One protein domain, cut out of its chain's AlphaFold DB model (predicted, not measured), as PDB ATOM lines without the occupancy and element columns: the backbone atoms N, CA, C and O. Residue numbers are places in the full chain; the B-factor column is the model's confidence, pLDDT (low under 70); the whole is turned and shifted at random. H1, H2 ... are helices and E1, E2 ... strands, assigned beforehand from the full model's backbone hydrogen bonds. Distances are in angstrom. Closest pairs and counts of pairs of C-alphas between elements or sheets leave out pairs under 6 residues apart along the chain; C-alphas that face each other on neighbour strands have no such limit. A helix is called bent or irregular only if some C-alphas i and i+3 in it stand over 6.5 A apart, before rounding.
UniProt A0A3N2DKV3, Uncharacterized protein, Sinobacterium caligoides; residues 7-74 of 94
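What this domain is: This is residues 7 to 74 of the 94 residues of an uncharacterized protein of Sinobacterium caligoides (UniProt A0A3N2DKV3). A small antiparallel sheet of three strands, E1, E2 and E3, sits near one end of a single long helix, H1, whose residues 42 to 53 pack over one face of the sheet. The rest of H1, residues 54 to 74, sticks out past the sheet as a free arm, and this arm makes the length of the model. The printed part has 68 residues, with three named strands and then one named helix along the chain; the sheet's order is E1 - E2 - E3, and the class is mixed, helices and strands. The whole is loose, with a radius of gyration of the C-alphas of 15.7 A, and flat in outline, its C-alphas spanning 48 by 31 by 16 A.

Where its parts are: Begin at C-alpha 7, at (19.801, 24.055, -25.622), where E1 starts and runs over residues 7 to 10. After a tight link of 5 residues, find E2 at residues 16 to 20, 13.5 A from first to last C-alpha. A short link of 6 residues leads to E3, residues 27 to 31, which is 10.2 A long. After a short link of 10 residues, find C-alpha 42 at (17.838, 9.351, -33.565); from there H1 runs over residues 42 to 74, 47.7 A from first to last C-alpha, to C-alpha 74 at (33.112, 21.440, 9.982).

How they stand to each other: Start with the sheet, a meander, each strand the antiparallel neighbour of the one before. In the hairpin of E1 and E2, at 152 degrees between directions, look at N 9 and O 17, 2.9 A apart, within hydrogen-bond range. In the hairpin of E2 and E3, at 163 degrees, look at N 31 and O 16, 2.8 A apart, also within range. E1 and E3 are the edge strands. H1 is on the sheet, in two layers, a helix on one face of a sheet, at a height over the sheet of 11.5 A. It lies over E2 and E3, and only just not over E1, on which 2 of its C-alphas fall. On the local plane it runs slantwise to the strands, at 51 degrees to E2. The closest C-alphas of E2 and H1 are those of Ile 16 and Ala 49, 7.2 A apart; those of E1 and H1 are Glu 10 and Leu 46, 7.1 A apart. H1 is not bent, and 27 of its 29 O i to N i+4 pairs are within hydrogen-bond range.

The domain as a whole: The C-alphas farthest apart are those of Leu 39 and Leu 74, 48.9 A. Without residues 54 to 74, which stand free, the body has 47 residues and spans 34 by 20 by 14 A. The printed part has no cut, and no link is long. The mean pLDDT of the printed part is 82.6; look for values under 70 at residues 36 to 39 and 68 to 74.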
ATOM      1  N   GLU A   7      20.340  24.863 -24.535       91.38
ATOM      2  CA  GLU A   7      19.801  24.055 -25.622       91.38
ATOM      3  C   GLU A   7      20.544  22.725 -25.753       91.38
ATOM      4  O   GLU A   7      21.751  22.626 -25.510       91.38
ATOM      5  N   ILE A   8      19.793  21.694 -26.143       93.06
ATOM      6  CA  ILE A   8      20.297  20.349 -26.418       93.06
ATOM      7  C   ILE A   8      20.207  20.132 -27.924       93.06
ATOM      8  O   ILE A   8      19.119  20.230 -28.495       93.06
ATOM      9  N   VAL A   9      21.338  19.829 -28.558       91.25
ATOM     10  CA  VAL A   9      21.456  19.722 -30.018       91.25
ATOM     11  C   VAL A   9      22.131  18.404 -30.388       91.25
ATOM     12  O   VAL A   9      23.169  18.063 -29.824       91.25
ATOM     13  N   GLU A  10      21.561  17.674 -31.349       90.62
ATOM     14  CA  GLU A  10      22.225  16.533 -31.991       90.62
ATOM     15  C   GLU A  10      23.085  17.048 -33.154       90.62
ATOM     16  O   GLU A  10      22.615  17.761 -34.043       90.62
ATOM     17  N   LEU A  11      24.374  16.727 -33.119       90.25
ATOM     18  CA  LEU A  11      25.334  17.056 -34.162       90.25
ATOM     19  C   LEU A  11      25.225  16.062 -35.327       90.25
ATOM     20  O   LEU A  11      24.747  14.940 -35.183       90.25
ATOM     21  N   ALA A  12      25.756  16.437 -36.493       87.06
ATOM     22  CA  ALA A  12      25.737  15.584 -37.687       87.06
ATOM     23  C   ALA A  12      26.494  14.248 -37.523       87.06
ATOM     24  O   ALA A  12      26.287  13.325 -38.305       87.06
ATOM     25  N   ASN A  13      27.372  14.140 -36.522       86.25
ATOM     26  CA  ASN A  13      28.081  12.907 -36.166       86.25
ATOM     27  C   ASN A  13      27.271  11.990 -35.221       86.25
ATOM     28  O   ASN A  13      27.776  10.933 -34.849       86.25
ATOM     29  N   GLY A  14      26.053  12.380 -34.826       85.75
ATOM     30  CA  GLY A  14      25.198  11.643 -33.888       85.75
ATOM     31  C   GLY A  14      25.509  11.888 -32.407       85.75
ATOM     32  O   GLY A  14      24.903  11.253 -31.544       85.75
ATOM     33  N   GLU A  15      26.444  12.787 -32.089       90.31
ATOM     34  CA  GLU A  15      26.712  13.204 -30.711       90.31
ATOM     35  C   GLU A  15      25.683  14.231 -30.252       90.31
ATOM     36  O   GLU A  15      25.266  15.098 -31.020       90.31
ATOM     37  N   ILE A  16      25.307  14.165 -28.978       92.88
ATOM     38  CA  ILE A  16      24.364  15.112 -28.388       92.88
ATOM     39  C   ILE A  16      25.125  16.051 -27.467       92.88
ATOM     40  O   ILE A  16      25.843  15.612 -26.570       92.88
ATOM     41  N   VAL A  17      24.959  17.352 -27.683       94.06
ATOM     42  CA  VAL A  17      25.632  18.387 -26.903       94.06
ATOM     43  C   VAL A  17      24.632  19.276 -26.181       94.06
ATOM     44  O   VAL A  17      23.614  19.673 -26.747       94.06
ATOM     45  N   LEU A  18      24.947  19.613 -24.932       92.94
ATOM     46  CA  LEU A  18      24.291  20.686 -24.189       92.94
ATOM     47  C   LEU A  18      25.162  21.934 -24.301       92.94
ATOM     48  O   LEU A  18      26.362  21.870 -24.023       92.94
ATOM     49  N   ARG A  19      24.582  23.068 -24.680       92.50
ATOM     50  CA  ARG A  19      25.298  24.348 -24.789       92.50
ATOM     51  C   ARG A  19      24.397  25.517 -24.412       92.50
ATOM     52  O   ARG A  19      23.182  25.369 -24.317       92.50
ATOM     53  N   SER A  20      24.998  26.681 -24.182       90.62
ATOM     54  CA  SER A  20      24.232  27.913 -23.981       90.62
ATOM     55  C   SER A  20      23.672  28.406 -25.312       90.62
ATOM     56  O   SER A  20      24.422  28.506 -26.282       90.62
ATOM     57  N   ALA A  21      22.380  28.730 -25.332       88.44
ATOM     58  CA  ALA A  21      21.698  29.279 -26.502       88.44
ATOM     59  C   ALA A  21      22.136  30.723 -26.814       88.44
ATOM     60  O   ALA A  21      22.105  31.144 -27.966       88.44
ATOM     61  N   ASP A  22      22.583  31.465 -25.796       85.50
ATOM     62  CA  ASP A  22      22.975  32.876 -25.908       85.50
ATOM     63  C   ASP A  22      24.493  33.081 -26.105       85.50
ATOM     64  O   ASP A  22      24.961  34.212 -26.223       85.50
ATOM     65  N   GLY A  23      25.282  32.001 -26.083       80.25
ATOM     66  CA  GLY A  23      26.746  32.052 -26.043       80.25
ATOM     67  C   GLY A  23      27.454  31.607 -27.326       80.25
ATOM     68  O   GLY A  23      26.861  31.426 -28.384       80.25
ATOM     69  N   ASP A  24      28.759  31.356 -27.199       82.19
ATOM     70  CA  ASP A  24      29.682  30.983 -28.288       82.19
ATOM     71  C   ASP A  24      29.426  29.590 -28.920       82.19
ATOM     72  O   ASP A  24      30.318  29.025 -29.554       82.19
ATOM     73  N   ASN A  25      28.262  28.965 -28.707       80.88
ATOM     74  CA  ASN A  25      27.967  27.577 -29.098       80.88
ATOM     75  C   ASN A  25      28.957  26.522 -28.557       80.88
ATOM     76  O   ASN A  25      29.005  25.393 -29.056       80.88
ATOM     77  N   ARG A  26      29.743  26.857 -27.527       88.19
ATOM     78  CA  ARG A  26      30.688  25.919 -26.913       88.19
ATOM     79  C   ARG A  26      29.919  24.837 -26.144       88.19
ATOM     80  O   ARG A  26      29.061  25.188 -25.329       88.19
ATOM     81  N   PRO A  27      30.208  23.545 -26.379       89.75
ATOM     82  CA  PRO A  27      29.546  22.465 -25.665       89.75
ATOM     83  C   PRO A  27      29.967  22.478 -24.194       89.75
ATOM     84  O   PRO A  27      31.155  22.497 -23.877       89.75
ATOM     85  N   LEU A  28      28.976  22.462 -23.307       90.50
ATOM     86  CA  LEU A  28      29.146  22.298 -21.864       90.50
ATOM     87  C   LEU A  28      29.209  20.812 -21.501       90.50
ATOM     88  O   LEU A  28      29.997  20.409 -20.653       90.50
ATOM     89  N   ILE A  29      28.386  20.000 -22.170       91.06
ATOM     90  CA  ILE A  29      28.322  18.547 -22.001       91.06
ATOM     91  C   ILE A  29      28.275  17.909 -23.390       91.06
ATOM     92  O   ILE A  29      27.577  18.413 -24.270       91.06
ATOM     93  N   ASN A  30      29.004  16.809 -23.578       92.25
ATOM     94  CA  ASN A  30      28.949  15.976 -24.779       92.25
ATOM     95  C   ASN A  30      28.578  14.540 -24.380       92.25
ATOM     96  O   ASN A  30      29.230  13.940 -23.525       92.25
ATOM     97  N   ILE A  31      27.521  14.013 -24.992       91.38
ATOM     98  CA  ILE A  31      26.996  12.665 -24.790       91.38
ATOM     99  C   ILE A  31      27.206  11.878 -26.083       91.38
ATOM    100  O   ILE A  31      26.712  12.255 -27.150       91.38
ATOM    101  N   ARG A  32      27.913  10.749 -25.969       89.62
ATOM    102  CA  ARG A  32      28.208   9.845 -27.083       89.62
ATOM    103  C   ARG A  32      27.588   8.485 -26.813       89.62
ATOM    104  O   ARG A  32      27.910   7.842 -25.815       89.62
ATOM    105  N   PHE A  33      26.731   8.042 -27.719       85.38
ATOM    106  CA  PHE A  33      26.188   6.692 -27.682       85.38
ATOM    107  C   PHE A  33      27.206   5.721 -28.279       85.38
ATOM    108  O   PHE A  33      27.783   5.978 -29.334       85.38
ATOM    109  N   GLY A  34      27.470   4.625 -27.570       82.81
ATOM    110  CA  GLY A  34      28.332   3.560 -28.072       82.81
ATOM    111  C   GLY A  34      27.614   2.692 -29.106       82.81
ATOM    112  O   GLY A  34      26.395   2.735 -29.231       82.81
ATOM    113  N   SER A  35      28.360   1.823 -29.785       72.75
ATOM    114  CA  SER A  35      27.841   0.927 -30.833       72.75
ATOM    115  C   SER A  35      26.808  -0.099 -30.336       72.75
ATOM    116  O   SER A  35      26.058  -0.668 -31.115       72.75
ATOM    117  N   ALA A  36      26.716  -0.347 -29.026       63.06
ATOM    118  CA  ALA A  36      25.647  -1.180 -28.461       63.06
ATOM    119  C   ALA A  36      24.275  -0.472 -28.441       63.06
ATOM    120  O   ALA A  36      23.257  -1.100 -28.158       63.06
ATOM    121  N   SER A  37      24.246   0.833 -28.725       64.81
ATOM    122  CA  SER A  37      23.050   1.678 -28.728       64.81
ATOM    123  C   SER A  37      22.459   1.879 -30.129       64.81
ATOM    124  O   SER A  37      21.537   2.673 -30.276       64.81
ATOM    125  N   ASP A  38      22.932   1.143 -31.143       65.62
ATOM    126  CA  ASP A  38      22.462   1.233 -32.540       65.62
ATOM    127  C   ASP A  38      20.964   0.911 -32.708       65.62
ATOM    128  O   ASP A  38      20.344   1.269 -33.708       65.62
ATOM    129  N   LEU A  39      20.363   0.249 -31.712       69.62
ATOM    130  CA  LEU A  39      18.927  -0.035 -31.646       69.62
ATOM    131  C   LEU A  39      18.080   1.207 -31.310       69.62
ATOM    132  O   LEU A  39      16.861   1.165 -31.458       69.62
ATOM    133  N   VAL A  40      18.706   2.289 -30.842       73.00
ATOM    134  CA  VAL A  40      18.041   3.525 -30.419       73.00
ATOM    135  C   VAL A  40      17.965   4.480 -31.610       73.00
ATOM    136  O   VAL A  40      18.992   4.932 -32.133       73.00
ATOM    137  N   SER A  41      16.743   4.806 -32.043       79.00
ATOM    138  CA  SER A  41      16.503   5.761 -33.131       79.00
ATOM    139  C   SER A  41      17.074   7.142 -32.795       79.00
ATOM    140  O   SER A  41      17.215   7.491 -31.626       79.00
ATOM    141  N   SER A  42      17.365   7.975 -33.799       76.31
ATOM    142  CA  SER A  42      17.838   9.351 -33.565       76.31
ATOM    143  C   SER A  42      16.875  10.167 -32.698       76.31
ATOM    144  O   SER A  42      17.308  10.877 -31.795       76.31
ATOM    145  N   ALA A  43      15.566   9.999 -32.909       79.94
ATOM    146  CA  ALA A  43      14.548  10.638 -32.076       79.94
ATOM    147  C   ALA A  43      14.654  10.186 -30.608       79.94
ATOM    148  O   ALA A  43      14.681  11.018 -29.701       79.94
ATOM    149  N   ASP A  44      14.810   8.880 -30.391       86.88
ATOM    150  CA  ASP A  44      14.904   8.282 -29.060       86.88
ATOM    151  C   ASP A  44      16.206   8.689 -28.353       86.88
ATOM    152  O   ASP A  44      16.211   8.919 -27.147       86.88
ATOM    153  N   ARG A  45      17.318   8.853 -29.087       86.50
ATOM    154  CA  ARG A  45      18.596   9.314 -28.514       86.50
ATOM    155  C   ARG A  45      18.467  10.701 -27.891       86.50
ATOM    156  O   ARG A  45      19.001  10.930 -26.805       86.50
ATOM    157  N   LEU A  46      17.738  11.609 -28.542       88.88
ATOM    158  CA  LEU A  46      17.492  12.947 -28.010       88.88
ATOM    159  C   LEU A  46      16.608  12.915 -26.758       88.88
ATOM    160  O   LEU A  46      16.871  13.656 -25.809       88.88
ATOM    161  N   GLU A  47      15.586  12.059 -26.725       90.50
ATOM    162  CA  GLU A  47      14.749  11.876 -25.534       90.50
ATOM    163  C   GLU A  47      15.533  11.278 -24.363       90.50
ATOM    164  O   GLU A  47      15.465  11.797 -23.247       90.50
ATOM    165  N   VAL A  48      16.346  10.252 -24.621       90.31
ATOM    166  CA  VAL A  48      17.219   9.640 -23.611       90.31
ATOM    167  C   VAL A  48      18.210  10.666 -23.065       90.31
ATOM    168  O   VAL A  48      18.349  10.792 -21.849       90.31
ATOM    169  N   ALA A  49      18.860  11.452 -23.927       91.81
ATOM    170  CA  ALA A  49      19.791  12.486 -23.486       91.81
ATOM    171  C   ALA A  49      19.111  13.565 -22.627       91.81
ATOM    172  O   ALA A  49      19.663  13.967 -21.604       91.81
ATOM    173  N   LYS A  50      17.894  13.997 -22.989       91.38
ATOM    174  CA  LYS A  50      17.094  14.923 -22.167       91.38
ATOM    175  C   LYS A  50      16.821  14.345 -20.782       91.38
ATOM    176  O   LYS A  50      17.069  15.027 -19.789       91.38
ATOM    177  N   ALA A  51      16.354  13.100 -20.716       92.75
ATOM    178  CA  ALA A  51      16.079  12.424 -19.452       92.75
ATOM    179  C   ALA A  51      17.349  12.279 -18.594       92.75
ATOM    180  O   ALA A  51      17.308  12.531 -17.392       92.75
ATOM    181  N   MET A  52      18.493  11.954 -19.204       92.81
ATOM    182  CA  MET A  52      19.781  11.868 -18.506       92.81
ATOM    183  C   MET A  52      20.223  13.208 -17.922       92.81
ATOM    184  O   MET A  52      20.680  13.251 -16.782       92.81
ATOM    185  N   ILE A  53      20.076  14.303 -18.671       91.00
ATOM    186  CA  ILE A  53      20.428  15.642 -18.182       91.00
ATOM    187  C   ILE A  53      19.511  16.037 -17.022       91.00
ATOM    188  O   ILE A  53      19.998  16.528 -16.008       91.00
ATOM    189  N   GLN A  54      18.206  15.775 -17.130       91.31
ATOM    190  CA  GLN A  54      17.251  16.045 -16.051       91.31
ATOM    191  C   GLN A  54      17.575  15.249 -14.783       91.31
ATOM    192  O   GLN A  54      17.601  15.820 -13.694       91.31
ATOM    193  N   ALA A  55      17.877  13.958 -14.924       93.19
ATOM    194  CA  ALA A  55      18.294  13.117 -13.807       93.19
ATOM    195  C   ALA A  55      19.605  13.623 -13.187       93.19
ATOM    196  O   ALA A  55      19.688  13.786 -11.973       93.19
ATOM    197  N   GLY A  56      20.599  13.951 -14.016       90.25
ATOM    198  CA  GLY A  56      21.876  14.495 -13.556       90.25
ATOM    199  C   GLY A  56      21.727  15.825 -12.818       90.25
ATOM    200  O   GLY A  56      22.397  16.037 -11.815       90.25
ATOM    201  N   MET A  57      20.822  16.702 -13.266       88.00
ATOM    202  CA  MET A  57      20.510  17.952 -12.568       88.00
ATOM    203  C   MET A  57      19.877  17.712 -11.197       88.00
ATOM    204  O   MET A  57      20.256  18.386 -10.244       88.00
ATOM    205  N   ALA A  58      18.944  16.764 -11.088       89.75
ATOM    206  CA  ALA A  58      18.335  16.411  -9.805       89.75
ATOM    207  C   ALA A  58      19.391  15.876  -8.825       89.75
ATOM    208  O   ALA A  58      19.511  16.381  -7.713       89.75
ATOM    209  N   THR A  59      20.240  14.949  -9.278       91.94
ATOM    210  CA  THR A  59      21.357  14.437  -8.473       91.94
ATOM    211  C   THR A  59      22.353  15.537  -8.104       91.94
ATOM    212  O   THR A  59      22.869  15.552  -6.994       91.94
ATOM    213  N   PHE A  60      22.631  16.482  -9.007       87.75
ATOM    214  CA  PHE A  60      23.504  17.615  -8.705       87.75
ATOM    215  C   PHE A  60      22.925  18.506  -7.599       87.75
ATOM    216  O   PHE A  60      23.672  18.900  -6.708       87.75
ATOM    217  N   ALA A  61      21.620  18.791  -7.628       86.00
ATOM    218  CA  ALA A  61      20.956  19.556  -6.573       86.00
ATOM    219  C   ALA A  61      21.087  18.858  -5.210       86.00
ATOM    220  O   ALA A  61      21.559  19.479  -4.263       86.00
ATOM    221  N   GLU A  62      20.803  17.553  -5.145       89.94
ATOM    222  CA  GLU A  62      20.977  16.753  -3.923       89.94
ATOM    223  C   GLU A  62      22.431  16.771  -3.420       89.94
ATOM    224  O   GLU A  62      22.685  16.842  -2.220       89.94
ATOM    225  N   ILE A  63      23.418  16.704  -4.320       91.12
ATOM    226  CA  ILE A  63      24.838  16.769  -3.946       91.12
ATOM    227  C   ILE A  63      25.189  18.135  -3.344       91.12
ATOM    228  O   ILE A  63      25.949  18.181  -2.380       91.12
ATOM    229  N   VAL A  64      24.679  19.230  -3.912       87.62
ATOM    230  CA  VAL A  64      24.927  20.587  -3.403       87.62
ATOM    231  C   VAL A  64      24.272  20.775  -2.035       87.62
ATOM    232  O   VAL A  64      24.954  21.207  -1.114       87.62
ATOM    233  N   GLU A  65      23.013  20.362  -1.872       83.81
ATOM    234  CA  GLU A  65      22.297  20.407  -0.586       83.81
ATOM    235  C   GLU A  65      23.050  19.615   0.501       83.81
ATOM    236  O   GLU A  65      23.376  20.150   1.559       83.81
ATOM    237  N   ASN A  66      23.460  18.376   0.205       79.44
ATOM    238  CA  ASN A  66      24.235  17.551   1.141       79.44
ATOM    239  C   ASN A  66      25.650  18.103   1.428       79.44
ATOM    240  O   ASN A  66      26.257  17.754   2.446       79.44
ATOM    241  N   GLN A  67      26.234  18.902   0.527       72.12
ATOM    242  CA  GLN A  67      27.520  19.573   0.761       72.12
ATOM    243  C   GLN A  67      27.364  20.808   1.651       72.12
ATOM    244  O   GLN A  67      28.242  21.056   2.476       72.12
ATOM    245  N   GLU A  68      26.267  21.553   1.524       60.66
ATOM    246  CA  GLU A  68      25.949  22.677   2.409       60.66
ATOM    247  C   GLU A  68      25.734  22.197   3.854       60.66
ATOM    248  O   GLU A  68      26.272  22.793   4.785       60.66
ATOM    249  N   GLU A  69      25.066  21.054   4.044       57.19
ATOM    250  CA  GLU A  69      24.877  20.434   5.365       57.19
ATOM    251  C   GLU A  69      26.188  19.914   5.986       57.19
ATOM    252  O   GLU A  69      26.402  20.024   7.193       57.19
ATOM    253  N   GLN A  70      27.112  19.381   5.178       50.66
ATOM    254  CA  GLN A  70      28.430  18.940   5.661       50.66
ATOM    255  C   GLN A  70      29.402  20.103   5.907       50.66
ATOM    256  O   GLN A  70      30.276  19.992   6.769       50.66
ATOM    257  N   ALA A  71      29.258  21.222   5.191       51.47
ATOM    258  CA  ALA A  71      30.053  22.427   5.418       51.47
ATOM    259  C   ALA A  71      29.706  23.120   6.750       51.47
ATOM    260  O   ALA A  71      30.594  23.711   7.362       51.47
ATOM    261  N   ASP A  72      28.466  22.991   7.236       45.97
ATOM    262  CA  ASP A  72      28.038  23.495   8.552       45.97
ATOM    263  C   ASP A  72      28.521  22.605   9.722       45.97
ATOM    264  O   ASP A  72      28.630  23.045  10.865       45.97
ATOM    265  N   MET A  73      28.903  21.349   9.448       43.69
ATOM    266  CA  MET A  73      29.399  20.406  10.465       43.69
ATOM    267  C   MET A  73      30.926  20.463  10.678       43.69
ATOM    268  O   MET A  73      31.448  19.809  11.581       43.69
ATOM    269  N   LEU A  74      31.652  21.265   9.890       50.09
ATOM    270  CA  LEU A  74      33.112  21.440   9.982       50.09
ATOM    271  C   LEU A  74      33.550  22.622  10.870       50.09
ATOM    272  O   LEU A  74      34.744  22.897  10.958       50.09
TER     273      LEU A  74